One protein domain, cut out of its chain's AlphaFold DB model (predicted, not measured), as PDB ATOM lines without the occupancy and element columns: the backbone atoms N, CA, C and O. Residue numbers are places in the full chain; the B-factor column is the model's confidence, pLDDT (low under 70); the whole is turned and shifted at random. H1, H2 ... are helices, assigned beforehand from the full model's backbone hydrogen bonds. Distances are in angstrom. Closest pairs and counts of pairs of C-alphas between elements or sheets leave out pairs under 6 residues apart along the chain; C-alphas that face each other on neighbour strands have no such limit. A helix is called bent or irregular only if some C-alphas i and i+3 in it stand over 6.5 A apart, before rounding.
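AT A GLANCE: This is residues 2 to 14 and 65 to 161 of the 161 residues of an uncharacterized protein of Acidobacteria bacterium (UniProt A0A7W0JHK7). A long, bent helix, H4, folds back on itself as a V, with the short H1 packed on its arm H4b and the short H3 folded back along the far end of its arm H4a. H2 lies toward the middle, between these parts but touching no helix, and the whole is loose. The printed part has 110 residues with four named helices, H1 to H4 in chain order, and no named strand: all helix. It is flat, spanning 55 by 41 by 20 A, with a radius of gyration of the C-alphas of 18.2 A.

IN THESE COORDINATES: H1, residues 2 to 14, begins at C-alpha 2 (-4.970, -16.653, 123.109) and is 18.1 A long. H2 is residues 65 to 77, and H3 residues 79 to 86. H4, residues 92 to 157, was assigned as one helix by its hydrogen bonds but is bent: C-alphas 127 and 130 are 8.8 A apart. Its arm H4a, residues 92 to 127, measures 53.2 A; it has a kink of 28 degrees near residue 116 and is irregular, with C-alphas 123 and 126 7.3 A apart. H4b, residues 130 to 157, measures 40.1 A and ends at C-alpha 157 (-13.692, -19.946, 105.723).

HOW THE PARTS SIT: H1 touches H4b, closest at the C-alphas of Gly 6 and Gly 140, 4.3 A apart; they run opposite ways at a steep tilt of 36 degrees, only just past shallow. H2 and H3 meet only through their link, and H2 and H4a are near each other. H3 and H4a form a helical hairpin and touch through residues 95 to 102 of H4a alone, closest at the C-alphas of Leu 86 and Gly 95, 5.8 A. H4a and H4b are close but not clearly touching, at a steep tilt of 39 degrees, opposite ways. Every O i to N i+4 pair is within hydrogen-bond range in H1, H2, H3 and H4b, and 28 of 32 in H4a.

THE WHOLE: The farthest C-alphas, of Asp 90 and Arg 127, are 55.8 A apart. Residues 15 to 64 are not printed; C-alphas 14 and 65 are 21.5 A apart across the cut. The links H2 to H3 and H3 to H4 are tight. Residues 111 to 120 and 153 to 159 stand free. Residues 124 to 131 and 157 to 161 have pLDDT under 70.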
ATOM      1  N   ILE A   2      -5.126 -15.239 122.701       84.56
ATOM      2  CA  ILE A   2      -4.970 -16.653 123.109       84.56
ATOM      3  C   ILE A   2      -3.692 -17.327 122.580       84.56
ATOM      4  O   ILE A   2      -3.000 -17.986 123.348       84.56
ATOM      5  N   ILE A   3      -3.315 -17.076 121.319       85.12
ATOM      6  CA  ILE A   3      -2.083 -17.614 120.716       85.12
ATOM      7  C   ILE A   3      -0.851 -17.056 121.444       85.12
ATOM      8  O   ILE A   3       0.008 -17.817 121.873       85.12
ATOM      9  N   ALA A   4      -0.786 -15.736 121.653       83.50
ATOM     10  CA  ALA A   4       0.337 -15.085 122.333       83.50
ATOM     11  C   ALA A   4       0.481 -15.530 123.801       83.50
ATOM     12  O   ALA A   4       1.587 -15.802 124.271       83.50
ATOM     13  N   LEU A   5      -0.633 -15.656 124.530       84.00
ATOM     14  CA  LEU A   5      -0.618 -16.158 125.906       84.00
ATOM     15  C   LEU A   5      -0.230 -17.642 125.960       84.00
ATOM     16  O   LEU A   5       0.596 -18.006 126.791       84.00
ATOM     17  N   GLY A   6      -0.733 -18.476 125.044       81.12
ATOM     18  CA  GLY A   6      -0.344 -19.885 124.933       81.12
ATOM     19  C   GLY A   6       1.144 -20.059 124.613       81.12
ATOM     20  O   GLY A   6       1.843 -20.792 125.306       81.12
ATOM     21  N   ALA A   7       1.659 -19.302 123.639       83.81
ATOM     22  CA  ALA A   7       3.073 -19.300 123.270       83.81
ATOM     23  C   ALA A   7       3.975 -18.801 124.408       83.81
ATOM     24  O   ALA A   7       5.007 -19.405 124.683       83.81
ATOM     25  N   SER A   8       3.590 -17.729 125.111       81.19
ATOM     26  CA  SER A   8       4.367 -17.228 126.256       81.19
ATOM     27  C   SER A   8       4.329 -18.178 127.456       81.19
ATOM     28  O   SER A   8       5.336 -18.326 128.146       81.19
ATOM     29  N   ALA A   9       3.205 -18.860 127.706       81.19
ATOM     30  CA  ALA A   9       3.108 -19.896 128.731       81.19
ATOM     31  C   ALA A   9       4.003 -21.098 128.398       81.19
ATOM     32  O   ALA A   9       4.775 -21.530 129.252       81.19
ATOM     33  N   LEU A  10       3.965 -21.576 127.150       81.81
ATOM     34  CA  LEU A  10       4.806 -22.676 126.684       81.81
ATOM     35  C   LEU A  10       6.292 -22.289 126.684       81.81
ATOM     36  O   LEU A  10       7.126 -23.033 127.184       81.81
ATOM     37  N   GLY A  11       6.625 -21.086 126.214       78.38
ATOM     38  CA  GLY A  11       7.989 -20.564 126.216       78.38
ATOM     39  C   GLY A  11       8.570 -20.418 127.623       78.38
ATOM     40  O   GLY A  11       9.738 -20.736 127.826       78.38
ATOM     41  N   ARG A  12       7.769 -19.992 128.610       72.81
ATOM     42  CA  ARG A  12       8.187 -19.980 130.022       72.81
ATOM     43  C   ARG A  12       8.362 -21.386 130.583       72.81
ATOM     44  O   ARG A  12       9.309 -21.608 131.325       72.81
ATOM     45  N   ALA A  13       7.494 -22.328 130.221       70.88
ATOM     46  CA  ALA A  13       7.634 -23.714 130.654       70.88
ATOM     47  C   ALA A  13       8.913 -24.365 130.108       70.88
ATOM     48  O   ALA A  13       9.614 -25.031 130.865       70.88
ATOM     49  N   LEU A  14       9.242 -24.111 128.837       71.19
ATOM     50  CA  LEU A  14      10.450 -24.614 128.177       71.19
ATOM     51  C   LEU A  14      11.729 -23.962 128.727       71.19
ATOM     52  O   LEU A  14      12.701 -24.661 128.990       71.19
ATOM     53  N   LYS A  65       1.643  -3.968 131.881       77.56
ATOM     54  CA  LYS A  65       1.437  -5.307 131.302       77.56
ATOM     55  C   LYS A  65       0.029  -5.870 131.590       77.56
ATOM     56  O   LYS A  65      -0.669  -6.163 130.621       77.56
ATOM     57  N   PRO A  66      -0.446  -5.998 132.848       79.12
ATOM     58  CA  PRO A  66      -1.811  -6.461 133.118       79.12
ATOM     59  C   PRO A  66      -2.895  -5.516 132.583       79.12
ATOM     60  O   PRO A  66      -3.925  -6.004 132.124       79.12
ATOM     61  N   VAL A  67      -2.658  -4.198 132.558       83.62
ATOM     62  CA  VAL A  67      -3.600  -3.233 131.956       83.62
ATOM     63  C   VAL A  67      -3.732  -3.463 130.449       83.62
ATOM     64  O   VAL A  67      -4.845  -3.581 129.944       83.62
ATOM     65  N   LEU A  68      -2.612  -3.599 129.732       87.75
ATOM     66  CA  LEU A  68      -2.606  -3.839 128.288       87.75
ATOM     67  C   LEU A  68      -3.249  -5.184 127.932       87.75
ATOM     68  O   LEU A  68      -4.045  -5.264 126.997       87.75
ATOM     69  N   VAL A  69      -2.938  -6.238 128.691       85.94
ATOM     70  CA  VAL A  69      -3.563  -7.556 128.508       85.94
ATOM     71  C   VAL A  69      -5.070  -7.467 128.746       85.94
ATOM     72  O   VAL A  69      -5.829  -7.978 127.928       85.94
ATOM     73  N   GLY A  70      -5.510  -6.778 129.804       85.69
ATOM     74  CA  GLY A  70      -6.928  -6.539 130.079       85.69
ATOM     75  C   GLY A  70      -7.629  -5.765 128.960       85.69
ATOM     76  O   GLY A  70      -8.709  -6.160 128.527       85.69
ATOM     77  N   ALA A  71      -6.989  -4.724 128.423       87.56
ATOM     78  CA  ALA A  71      -7.516  -3.949 127.302       87.56
ATOM     79  C   ALA A  71      -7.674  -4.807 126.037       87.56
ATOM     80  O   ALA A  71      -8.757  -4.863 125.459       87.56
ATOM     81  N   ILE A  72      -6.628  -5.539 125.638       90.12
ATOM     82  CA  ILE A  72      -6.680  -6.445 124.479       90.12
ATOM     83  C   ILE A  72      -7.724  -7.546 124.698       90.12
ATOM     84  O   ILE A  72      -8.415  -7.931 123.757       90.12
ATOM     85  N   HIS A  73      -7.855  -8.057 125.924       87.81
ATOM     86  CA  HIS A  73      -8.854  -9.065 126.257       87.81
ATOM     87  C   HIS A  73     -10.279  -8.536 126.079       87.81
ATOM     88  O   HIS A  73     -11.084  -9.192 125.418       87.81
ATOM     89  N   GLY A  74     -10.569  -7.345 126.614       88.00
ATOM     90  CA  GLY A  74     -11.863  -6.684 126.450       88.00
ATOM     91  C   GLY A  74     -12.180  -6.408 124.980       88.00
ATOM     92  O   GLY A  74     -13.257  -6.762 124.505       88.00
ATOM     93  N   LEU A  75     -11.209  -5.879 124.227       89.56
ATOM     94  CA  LEU A  75     -11.362  -5.638 122.789       89.56
ATOM     95  C   LEU A  75     -11.632  -6.925 122.001       89.56
ATOM     96  O   LEU A  75     -12.469  -6.933 121.104       89.56
ATOM     97  N   ALA A  76     -10.949  -8.019 122.339       86.69
ATOM     98  CA  ALA A  76     -11.114  -9.297 121.655       86.69
ATOM     99  C   ALA A  76     -12.415 -10.031 122.023       86.69
ATOM    100  O   ALA A  76     -12.878 -10.854 121.237       86.69
ATOM    101  N   GLY A  77     -12.961  -9.797 123.221       84.31
ATOM    102  CA  GLY A  77     -14.113 -10.530 123.743       84.31
ATOM    103  C   GLY A  77     -15.429  -9.770 123.622       84.31
ATOM    104  O   GLY A  77     -16.354 -10.224 122.955       84.31
ATOM    105  N   SER A  78     -15.531  -8.626 124.298       87.19
ATOM    106  CA  SER A  78     -16.806  -7.941 124.526       87.19
ATOM    107  C   SER A  78     -17.086  -6.772 123.589       87.19
ATOM    108  O   SER A  78     -18.245  -6.379 123.472       87.19
ATOM    109  N   ALA A  79     -16.077  -6.238 122.891       90.31
ATOM    110  CA  ALA A  79     -16.236  -5.008 122.115       90.31
ATOM    111  C   ALA A  79     -17.368  -5.070 121.081       90.31
ATOM    112  O   ALA A  79     -18.136  -4.119 120.982       90.31
ATOM    113  N   ALA A  80     -17.525  -6.183 120.359       91.62
ATOM    114  CA  ALA A  80     -18.586  -6.320 119.359       91.62
ATOM    115  C   ALA A  80     -19.992  -6.197 119.974       91.62
ATOM    116  O   ALA A  80     -20.830  -5.471 119.446       91.62
ATOM    117  N   LEU A  81     -20.239  -6.854 121.112       91.06
ATOM    118  CA  LEU A  81     -21.524  -6.774 121.813       91.06
ATOM    119  C   LEU A  81     -21.751  -5.385 122.411       91.06
ATOM    120  O   LEU A  81     -22.848  -4.844 122.306       91.06
ATOM    121  N   THR A  82     -20.716  -4.793 123.004       92.44
ATOM    122  CA  THR A  82     -20.790  -3.442 123.570       92.44
ATOM    123  C   THR A  82     -21.110  -2.413 122.493       92.44
ATOM    124  O   THR A  82     -22.008  -1.599 122.685       92.44
ATOM    125  N   LEU A  83     -20.428  -2.470 121.345       92.75
ATOM    126  CA  LEU A  83     -20.687  -1.581 120.214       92.75
ATOM    127  C   LEU A  83     -22.065  -1.818 119.599       92.75
ATOM    128  O   LEU A  83     -22.730  -0.849 119.252       92.75
ATOM    129  N   LEU A  84     -22.511  -3.074 119.507       94.62
ATOM    130  CA  LEU A  84     -23.851  -3.400 119.024       94.62
ATOM    131  C   LEU A  84     -24.924  -2.715 119.872       94.62
ATOM    132  O   LEU A  84     -25.803  -2.066 119.320       94.62
ATOM    133  N   VAL A  85     -24.842  -2.827 121.199       94.94
ATOM    134  CA  VAL A  85     -25.807  -2.183 122.101       94.94
ATOM    135  C   VAL A  85     -25.682  -0.664 122.035       94.94
ATOM    136  O   VAL A  85     -26.691   0.027 121.946       94.94
ATOM    137  N   LEU A  86     -24.454  -0.140 122.027       94.44
ATOM    138  CA  LEU A  86     -24.209   1.299 121.977       94.44
ATOM    139  C   LEU A  86     -24.760   1.932 120.689       94.44
ATOM    140  O   LEU A  86     -25.290   3.034 120.735       94.44
ATOM    141  N   ALA A  87     -24.707   1.212 119.564       94.75
ATOM    142  CA  ALA A  87     -25.253   1.650 118.281       94.75
ATOM    143  C   ALA A  87     -26.791   1.707 118.238       94.75
ATOM    144  O   ALA A  87     -27.342   2.256 117.291       94.75
ATOM    145  N   GLN A  88     -27.483   1.129 119.224       95.75
ATOM    146  CA  GLN A  88     -28.946   1.187 119.348       95.75
ATOM    147  C   GLN A  88     -29.413   2.271 120.334       95.75
ATOM    148  O   GLN A  88     -30.609   2.394 120.590       95.75
ATOM    149  N   ILE A  89     -28.488   3.023 120.939       94.94
ATOM    150  CA  ILE A  89     -28.791   4.046 121.941       94.94
ATOM    151  C   ILE A  89     -28.573   5.432 121.326       94.94
ATOM    152  O   ILE A  89     -27.440   5.855 121.122       94.94
ATOM    153  N   ASP A  90     -29.656   6.183 121.129       94.19
ATOM    154  CA  ASP A  90     -29.588   7.546 120.574       94.19
ATOM    155  C   ASP A  90     -29.113   8.606 121.592       94.19
ATOM    156  O   ASP A  90     -28.715   9.712 121.228       94.19
ATOM    157  N   SER A  91     -29.145   8.293 122.893       96.06
ATOM    158  CA  SER A  91     -28.758   9.216 123.968       96.06
ATOM    159  C   SER A  91     -27.321   8.989 124.434       96.06
ATOM    160  O   SER A  91     -26.997   7.951 125.012       96.06
ATOM    161  N   VAL A  92     -26.483  10.021 124.302       94.88
ATOM    162  CA  VAL A  92     -25.085  10.008 124.774       94.88
ATOM    163  C   VAL A  92     -24.991   9.647 126.258       94.88
ATOM    164  O   VAL A  92     -24.139   8.855 126.653       94.88
ATOM    165  N   VAL A  93     -25.890  10.180 127.090       97.56
ATOM    166  CA  VAL A  93     -25.885   9.923 128.539       97.56
ATOM    167  C   VAL A  93     -26.195   8.457 128.838       97.56
ATOM    168  O   VAL A  93     -25.512   7.843 129.658       97.56
ATOM    169  N   LEU A  94     -27.182   7.872 128.151       96.38
ATOM    170  CA  LEU A  94     -27.507   6.452 128.307       96.38
ATOM    171  C   LEU A  94     -26.379   5.557 127.788       96.38
ATOM    172  O   LEU A  94     -26.077   4.545 128.415       96.38
ATOM    173  N   GLY A  95     -25.712   5.952 126.701       96.44
ATOM    174  CA  GLY A  95     -24.543   5.243 126.183       96.44
ATOM    175  C   GLY A  95     -23.373   5.239 127.172       96.44
ATOM    176  O   GLY A  95     -22.772   4.192 127.416       96.44
ATOM    177  N   LEU A  96     -23.086   6.381 127.806       96.75
ATOM    178  CA  LEU A  96     -22.060   6.481 128.851       96.75
ATOM    179  C   LEU A  96     -22.420   5.662 130.094       96.75
ATOM    180  O   LEU A  96     -21.558   4.973 130.638       96.75
ATOM    181  N   LEU A  97     -23.685   5.697 130.526       97.44
ATOM    182  CA  LEU A  97     -24.157   4.893 131.654       97.44
ATOM    183  C   LEU A  97     -24.031   3.395 131.357       97.44
ATOM    184  O   LEU A  97     -23.528   2.644 132.192       97.44
ATOM    185  N   TYR A  98     -24.434   2.971 130.157       95.62
ATOM    186  CA  TYR A  98     -24.260   1.598 129.698       95.62
ATOM    187  C   TYR A  98     -22.787   1.184 129.745       95.62
ATOM    188  O   TYR A  98     -22.464   0.151 130.331       95.62
ATOM    189  N   LEU A  99     -21.884   2.006 129.202       94.31
ATOM    190  CA  LEU A  99     -20.453   1.711 129.184       94.31
ATOM    191  C   LEU A  99     -19.867   1.612 130.602       94.31
ATOM    192  O   LEU A  99     -19.068   0.716 130.870       94.31
ATOM    193  N   ALA A 100     -20.290   2.485 131.520       95.88
ATOM    194  CA  ALA A 100     -19.854   2.464 132.913       95.88
ATOM    195  C   ALA A 100     -20.321   1.197 133.647       95.88
ATOM    196  O   ALA A 100     -19.513   0.520 134.284       95.88
ATOM    197  N   VAL A 101     -21.604   0.840 133.524       96.38
ATOM    198  CA  VAL A 101     -22.177  -0.358 134.160       96.38
ATOM    199  C   VAL A 101     -21.577  -1.628 133.565       96.38
ATOM    200  O   VAL A 101     -21.155  -2.518 134.305       96.38
ATOM    201  N   PHE A 102     -21.483  -1.704 132.237       93.94
ATOM    202  CA  PHE A 102     -20.879  -2.831 131.537       93.94
ATOM    203  C   PHE A 102     -19.400  -2.994 131.908       93.94
ATOM    204  O   PHE A 102     -18.960  -4.093 132.244       93.94
ATOM    205  N   GLY A 103     -18.640  -1.897 131.902       92.19
ATOM    206  CA  GLY A 103     -17.229  -1.886 132.275       92.19
ATOM    207  C   GLY A 103     -17.008  -2.337 133.719       92.19
ATOM    208  O   GLY A 103     -16.207  -3.239 133.960       92.19
ATOM    209  N   ALA A 104     -17.759  -1.779 134.673       94.94
ATOM    210  CA  ALA A 104     -17.679  -2.173 136.079       94.94
ATOM    211  C   ALA A 104     -18.055  -3.650 136.283       94.94
ATOM    212  O   ALA A 104     -17.331  -4.385 136.956       94.94
ATOM    213  N   GLY A 105     -19.141  -4.107 135.651       93.81
ATOM    214  CA  GLY A 105     -19.562  -5.507 135.678       93.81
ATOM    215  C   GLY A 105     -18.510  -6.449 135.087       93.81
ATOM    216  O   GLY A 105     -18.231  -7.497 135.663       93.81
ATOM    217  N   SER A 106     -17.861  -6.050 133.990       90.88
ATOM    218  CA  SER A 106     -16.766  -6.807 133.374       90.88
ATOM    219  C   SER A 106     -15.554  -6.908 134.299       90.88
ATOM    220  O   SER A 106     -15.001  -7.995 134.455       90.88
ATOM    221  N   ILE A 107     -15.139  -5.804 134.932       90.94
ATOM    222  CA  ILE A 107     -14.017  -5.802 135.885       90.94
ATOM    223  C   ILE A 107     -14.329  -6.731 137.061       90.94
ATOM    224  O   ILE A 107     -13.522  -7.603 137.383       90.94
ATOM    225  N   LEU A 108     -15.515  -6.596 137.660       94.19
ATOM    226  CA  LEU A 108     -15.953  -7.441 138.772       94.19
ATOM    227  C   LEU A 108     -16.009  -8.919 138.375       94.19
ATOM    228  O   LEU A 108     -15.483  -9.767 139.093       94.19
ATOM    229  N   GLY A 109     -16.584  -9.233 137.214       92.31
ATOM    230  CA  GLY A 109     -16.648 -10.596 136.691       92.31
ATOM    231  C   GLY A 109     -15.262 -11.204 136.472       92.31
ATOM    232  O   GLY A 109     -15.011 -12.334 136.892       92.31
ATOM    233  N   MET A 110     -14.333 -10.443 135.885       90.75
ATOM    234  CA  MET A 110     -12.947 -10.880 135.697       90.75
ATOM    235  C   MET A 110     -12.227 -11.094 137.031       90.75
ATOM    236  O   MET A 110     -11.539 -12.105 137.180       90.75
ATOM    237  N   MET A 111     -12.399 -10.198 138.011       88.62
ATOM    238  CA  MET A 111     -11.810 -10.350 139.347       88.62
ATOM    239  C   MET A 111     -12.344 -11.594 140.058       88.62
ATOM    240  O   MET A 111     -11.556 -12.377 140.586       88.62
ATOM    241  N   LEU A 112     -13.662 -11.811 140.027       94.38
ATOM    242  CA  LEU A 112     -14.297 -12.963 140.660       94.38
ATOM    243  C   LEU A 112     -13.849 -14.277 140.023       94.38
ATOM    244  O   LEU A 112     -13.438 -15.179 140.744       94.38
ATOM    245  N   MET A 113     -13.865 -14.384 138.692       91.19
ATOM    246  CA  MET A 113     -13.448 -15.611 138.005       91.19
ATOM    247  C   MET A 113     -11.953 -15.884 138.171       91.19
ATOM    248  O   MET A 113     -11.563 -17.018 138.443       91.19
ATOM    249  N   SER A 114     -11.112 -14.851 138.080       84.75
ATOM    250  CA  SER A 114      -9.667 -14.991 138.303       84.75
ATOM    251  C   SER A 114      -9.362 -15.400 139.740       84.75
ATOM    252  O   SER A 114      -8.497 -16.243 139.964       84.75
ATOM    253  N   GLY A 115     -10.090 -14.839 140.709       85.88
ATOM    254  CA  GLY A 115     -10.014 -15.238 142.107       85.88
ATOM    255  C   GLY A 115     -10.457 -16.684 142.296       85.88
ATOM    256  O   GLY A 115      -9.698 -17.485 142.825       85.88
ATOM    257  N   LEU A 116     -11.639 -17.050 141.804       91.50
ATOM    258  CA  LEU A 116     -12.206 -18.389 141.953       91.50
ATOM    259  C   LEU A 116     -11.308 -19.476 141.346       91.50
ATOM    260  O   LEU A 116     -11.096 -20.515 141.966       91.50
ATOM    261  N   VAL A 117     -10.751 -19.223 140.159       85.44
ATOM    262  CA  VAL A 117      -9.836 -20.154 139.487       85.44
ATOM    263  C   VAL A 117      -8.444 -20.114 140.113       85.44
ATOM    264  O   VAL A 117      -7.839 -21.162 140.299       85.44
ATOM    265  N   GLY A 118      -7.916 -18.936 140.451       82.44
ATOM    266  CA  GLY A 118      -6.547 -18.758 140.940       82.44
ATOM    267  C   GLY A 118      -6.337 -19.151 142.404       82.44
ATOM    268  O   GLY A 118      -5.268 -19.645 142.759       82.44
ATOM    269  N   LEU A 119      -7.350 -18.981 143.254       83.25
ATOM    270  CA  LEU A 119      -7.287 -19.265 144.689       83.25
ATOM    271  C   LEU A 119      -6.915 -20.724 145.025       83.25
ATOM    272  O   LEU A 119      -6.017 -20.904 145.850       83.25
ATOM    273  N   PRO A 120      -7.496 -21.776 144.406       79.38
ATOM    274  CA  PRO A 120      -7.078 -23.153 144.679       79.38
ATOM    275  C   PRO A 120      -5.618 -23.410 144.286       79.38
ATOM    276  O   PRO A 120      -4.924 -24.146 144.986       79.38
ATOM    277  N   PHE A 121      -5.113 -22.769 143.225       76.19
ATOM    278  CA  PHE A 121      -3.698 -22.865 142.857       76.19
ATOM    279  C   PHE A 121      -2.799 -22.135 143.856       76.19
ATOM    280  O   PHE A 121      -1.760 -22.671 144.233       76.19
ATOM    281  N   ALA A 122      -3.208 -20.958 144.334       75.81
ATOM    282  CA  ALA A 122      -2.456 -20.191 145.325       75.81
ATOM    283  C   ALA A 122      -2.373 -20.919 146.681       75.81
ATOM    284  O   ALA A 122      -1.306 -20.970 147.293       75.81
ATOM    285  N   LEU A 123      -3.475 -21.529 147.128       77.94
ATOM    286  CA  LEU A 123      -3.539 -22.272 148.391       77.94
ATOM    287  C   LEU A 123      -2.909 -23.676 148.282       77.94
ATOM    288  O   LEU A 123      -2.282 -24.151 149.230       77.94
ATOM    289  N   GLY A 124      -3.039 -24.339 147.128       68.38
ATOM    290  CA  GLY A 124      -2.548 -25.699 146.875       68.38
ATOM    291  C   GLY A 124      -1.080 -25.801 146.440       68.38
ATOM    292  O   GLY A 124      -0.521 -26.903 146.437       68.38
ATOM    293  N   ALA A 125      -0.426 -24.678 146.117       60.75
ATOM    294  CA  ALA A 125       0.942 -24.635 145.588       60.75
ATOM    295  C   ALA A 125       1.981 -25.364 146.462       60.75
ATOM    296  O   ALA A 125       2.940 -25.922 145.936       60.75
ATOM    297  N   ARG A 126       1.774 -25.434 147.787       56.78
ATOM    298  CA  ARG A 126       2.699 -26.111 148.717       56.78
ATOM    299  C   ARG A 126       2.684 -27.643 148.625       56.78
ATOM    300  O   ARG A 126       3.636 -28.263 149.081       56.78
ATOM    301  N   ARG A 127       1.629 -28.264 148.079       58.62
ATOM    302  CA  ARG A 127       1.501 -29.737 147.990       58.62
ATOM    303  C   ARG A 127       1.529 -30.291 146.564       58.62
ATOM    304  O   ARG A 127       1.745 -31.485 146.404       58.62
ATOM    305  N   LEU A 128       1.304 -29.462 145.542       58.38
ATOM    306  CA  LEU A 128       0.981 -29.926 144.182       58.38
ATOM    307  C   LEU A 128       1.861 -29.318 143.076       58.38
ATOM    308  O   LEU A 128       1.456 -29.332 141.917       58.38
ATOM    309  N   GLY A 129       3.056 -28.811 143.398       60.81
ATOM    310  CA  GLY A 129       3.909 -28.064 142.455       60.81
ATOM    311  C   GLY A 129       4.152 -28.742 141.094       60.81
ATOM    312  O   GLY A 129       4.159 -28.069 140.066       60.81
ATOM    313  N   GLY A 130       4.285 -30.075 141.057       63.31
ATOM    314  CA  GLY A 130       4.429 -30.821 139.799       63.31
ATOM    315  C   GLY A 130       3.135 -30.917 138.979       63.31
ATOM    316  O   GLY A 130       3.164 -30.805 137.754       63.31
ATOM    317  N   LEU A 131       1.984 -31.065 139.644       69.25
ATOM    318  CA  LEU A 131       0.677 -31.154 138.986       69.25
ATOM    319  C   LEU A 131       0.228 -29.791 138.445       69.25
ATOM    320  O   LEU A 131      -0.309 -29.714 137.343       69.25
ATOM    321  N   SER A 132       0.481 -28.710 139.189       71.62
ATOM    322  CA  SER A 132       0.186 -27.349 138.729       71.62
ATOM    323  C   SER A 132       1.036 -26.960 137.519       71.62
ATOM    324  O   SER A 132       0.513 -26.341 136.594       71.62
ATOM    325  N   TYR A 133       2.307 -27.373 137.480       72.75
ATOM    326  CA  TYR A 133       3.170 -27.181 136.313       72.75
ATOM    327  C   TYR A 133       2.664 -27.960 135.091       72.75
ATOM    328  O   TYR A 133       2.463 -27.368 134.032       72.75
ATOM    329  N   GLY A 134       2.377 -29.260 135.239       77.94
ATOM    330  CA  GLY A 134       1.841 -30.079 134.146       77.94
ATOM    331  C   GLY A 134       0.526 -29.526 133.587       77.94
ATOM    332  O   GLY A 134       0.354 -29.431 132.371       77.94
ATOM    333  N   LEU A 135      -0.368 -29.067 134.467       80.75
ATOM    334  CA  LEU A 135      -1.618 -28.429 134.065       80.75
ATOM    335  C   LEU A 135      -1.378 -27.105 133.329       80.75
ATOM    336  O   LEU A 135      -2.034 -26.838 132.328       80.75
ATOM    337  N   GLN A 136      -0.425 -26.286 133.779       78.19
ATOM    338  CA  GLN A 136      -0.094 -25.023 133.120       78.19
ATOM    339  C   GLN A 136       0.465 -25.242 131.707       78.19
ATOM    340  O   GLN A 136       0.088 -24.516 130.785       78.19
ATOM    341  N   VAL A 137       1.307 -26.264 131.519       82.12
ATOM    342  CA  VAL A 137       1.807 -26.666 130.195       82.12
ATOM    343  C   VAL A 137       0.665 -27.155 129.312       82.12
ATOM    344  O   VAL A 137       0.526 -26.681 128.184       82.12
ATOM    345  N   ALA A 138      -0.184 -28.047 129.826       86.44
ATOM    346  CA  ALA A 138      -1.317 -28.587 129.082       86.44
ATOM    347  C   ALA A 138      -2.282 -27.478 128.633       86.44
ATOM    348  O   ALA A 138      -2.616 -27.387 127.453       86.44
ATOM    349  N   VAL A 139      -2.673 -26.584 129.543       86.06
ATOM    350  CA  VAL A 139      -3.561 -25.452 129.239       86.06
ATOM    351  C   VAL A 139      -2.909 -24.486 128.248       86.06
ATOM    352  O   VAL A 139      -3.578 -24.019 127.324       86.06
ATOM    353  N   GLY A 140      -1.609 -24.206 128.391       85.25
ATOM    354  CA  GLY A 140      -0.861 -23.362 127.458       85.25
ATOM    355  C   GLY A 140      -0.816 -23.946 126.043       85.25
ATOM    356  O   GLY A 140      -1.124 -23.242 125.080       85.25
ATOM    357  N   ALA A 141      -0.509 -25.239 125.924       89.00
ATOM    358  CA  ALA A 141      -0.473 -25.956 124.652       89.00
ATOM    359  C   ALA A 141      -1.861 -26.021 123.997       89.00
ATOM    360  O   ALA A 141      -2.003 -25.656 122.831       89.00
ATOM    361  N   LEU A 142      -2.893 -26.402 124.757       91.94
ATOM    362  CA  LEU A 142      -4.277 -26.436 124.279       91.94
ATOM    363  C   LEU A 142      -4.726 -25.062 123.775       91.94
ATOM    364  O   LEU A 142      -5.282 -24.963 122.684       91.94
ATOM    365  N   SER A 143      -4.431 -23.996 124.523       88.38
ATOM    366  CA  SER A 143      -4.782 -22.623 124.136       88.38
ATOM    367  C   SER A 143      -4.081 -22.183 122.850       88.38
ATOM    368  O   SER A 143      -4.693 -21.526 122.005       88.38
ATOM    369  N   PHE A 144      -2.806 -22.544 122.686       90.19
ATOM    370  CA  PHE A 144      -2.032 -22.224 121.489       90.19
ATOM    371  C   PHE A 144      -2.568 -22.957 120.253       90.19
ATOM    372  O   PHE A 144      -2.868 -22.316 119.246       90.19
ATOM    373  N   VAL A 145      -2.752 -24.279 120.352       92.88
ATOM    374  CA  VAL A 145      -3.268 -25.119 119.259       92.88
ATOM    375  C   VAL A 145      -4.680 -24.695 118.872       92.88
ATOM    376  O   VAL A 145      -4.954 -24.486 117.692       92.88
ATOM    377  N   PHE A 146      -5.562 -24.499 119.857       92.50
ATOM    378  CA  PHE A 146      -6.916 -24.012 119.616       92.50
ATOM    379  C   PHE A 146      -6.906 -22.650 118.919       92.50
ATOM    380  O   PHE A 146      -7.649 -22.440 117.964       92.50
ATOM    381  N   GLY A 147      -6.034 -21.736 119.351       89.50
ATOM    382  CA  GLY A 147      -5.910 -20.428 118.724       89.50
ATOM    383  C   GLY A 147      -5.457 -20.498 117.269       89.50
ATOM    384  O   GLY A 147      -6.025 -19.798 116.432       89.50
ATOM    385  N   LEU A 148      -4.489 -21.360 116.953       91.44
ATOM    386  CA  LEU A 148      -4.021 -21.557 115.582       91.44
ATOM    387  C   LEU A 148      -5.109 -22.182 114.700       91.44
ATOM    388  O   LEU A 148      -5.359 -21.703 113.596       91.44
ATOM    389  N   TRP A 149      -5.803 -23.202 115.212       93.50
ATOM    390  CA  TRP A 149      -6.927 -23.833 114.525       93.50
ATOM    391  C   TRP A 149      -8.064 -22.841 114.255       93.50
ATOM    392  O   TRP A 149      -8.557 -22.757 113.132       93.50
ATOM    393  N   TYR A 150      -8.450 -22.044 115.255       90.12
ATOM    394  CA  TYR A 150      -9.494 -21.031 115.113       90.12
ATOM    395  C   TYR A 150      -9.107 -19.955 114.093       90.12
ATOM    396  O   TYR A 150      -9.933 -19.569 113.265       90.12
ATOM    397  N   ALA A 151      -7.851 -19.497 114.118       88.38
ATOM    398  CA  ALA A 151      -7.333 -18.535 113.151       88.38
ATOM    399  C   ALA A 151      -7.358 -19.099 111.724       88.38
ATOM    400  O   ALA A 151      -7.860 -18.433 110.824       88.38
ATOM    401  N   TYR A 152      -6.903 -20.341 111.528       89.88
ATOM    402  CA  TYR A 152      -6.950 -21.017 110.231       89.88
ATOM    403  C   TYR A 152      -8.388 -21.176 109.729       89.88
ATOM    404  O   TYR A 152      -8.712 -20.772 108.617       89.88
ATOM    405  N   ARG A 153      -9.285 -21.704 110.573       88.38
ATOM    406  CA  ARG A 153     -10.686 -21.935 110.210       88.38
ATOM    407  C   ARG A 153     -11.376 -20.625 109.863       88.38
ATOM    408  O   ARG A 153     -12.082 -20.576 108.867       88.38
ATOM    409  N   THR A 154     -11.164 -19.567 110.639       85.19
ATOM    410  CA  THR A 154     -11.769 -18.252 110.383       85.19
ATOM    411  C   THR A 154     -11.158 -17.575 109.155       85.19
ATOM    412  O   THR A 154     -11.906 -17.030 108.352       85.19
ATOM    413  N   GLY A 155      -9.838 -17.650 108.961       79.69
ATOM    414  CA  GLY A 155      -9.155 -17.048 107.811       79.69
ATOM    415  C   GLY A 155      -9.533 -17.706 106.484       79.69
ATOM    416  O   GLY A 155      -9.903 -17.011 105.544       79.69
ATOM    417  N   VAL A 156      -9.534 -19.041 106.440       77.88
ATOM    418  CA  VAL A 156      -9.856 -19.811 105.229       77.88
ATOM    419  C   VAL A 156     -11.362 -19.822 104.938       77.88
ATOM    420  O   VAL A 156     -11.762 -19.690 103.789       77.88
ATOM    421  N   SER A 157     -12.232 -19.929 105.956       69.38
ATOM    422  CA  SER A 157     -13.692 -19.946 105.723       69.38
ATOM    423  C   SER A 157     -14.295 -18.590 105.351       69.38
ATOM    424  O   SER A 157     -15.362 -18.566 104.747       69.38
ATOM    425  N   ASN A 158     -13.627 -17.477 105.678       67.69
ATOM    426  CA  ASN A 158     -14.058 -16.129 105.288       67.69
ATOM    427  C   ASN A 158     -13.276 -15.572 104.079       67.69
ATOM    428  O   ASN A 158     -13.432 -14.396 103.763       67.69
ATOM    429  N   GLY A 159     -12.448 -16.388 103.411       57.09
ATOM    430  CA  GLY A 159     -11.742 -16.008 102.178       57.09
ATOM    431  C   GLY A 159     -10.692 -14.903 102.341       57.09
ATOM    432  O   GLY A 159     -10.451 -14.154 101.401       57.09
ATOM    433  N   LEU A 160     -10.105 -14.762 103.535       59.31
ATOM    434  CA  LEU A 160      -9.095 -13.734 103.827       59.31
ATOM    435  C   LEU A 160      -7.657 -14.196 103.513       59.31
ATOM    436  O   LEU A 160      -6.723 -13.401 103.615       59.31
ATOM    437  N   ILE A 161      -7.491 -15.478 103.163       50.12
ATOM    438  CA  ILE A 161      -6.252 -16.139 102.726       50.12
ATOM    439  C   ILE A 161      -6.580 -16.985 101.497       50.12
ATOM    440  O   ILE A 161      -7.643 -17.646 101.542       50.12
TER     441      ILE A 161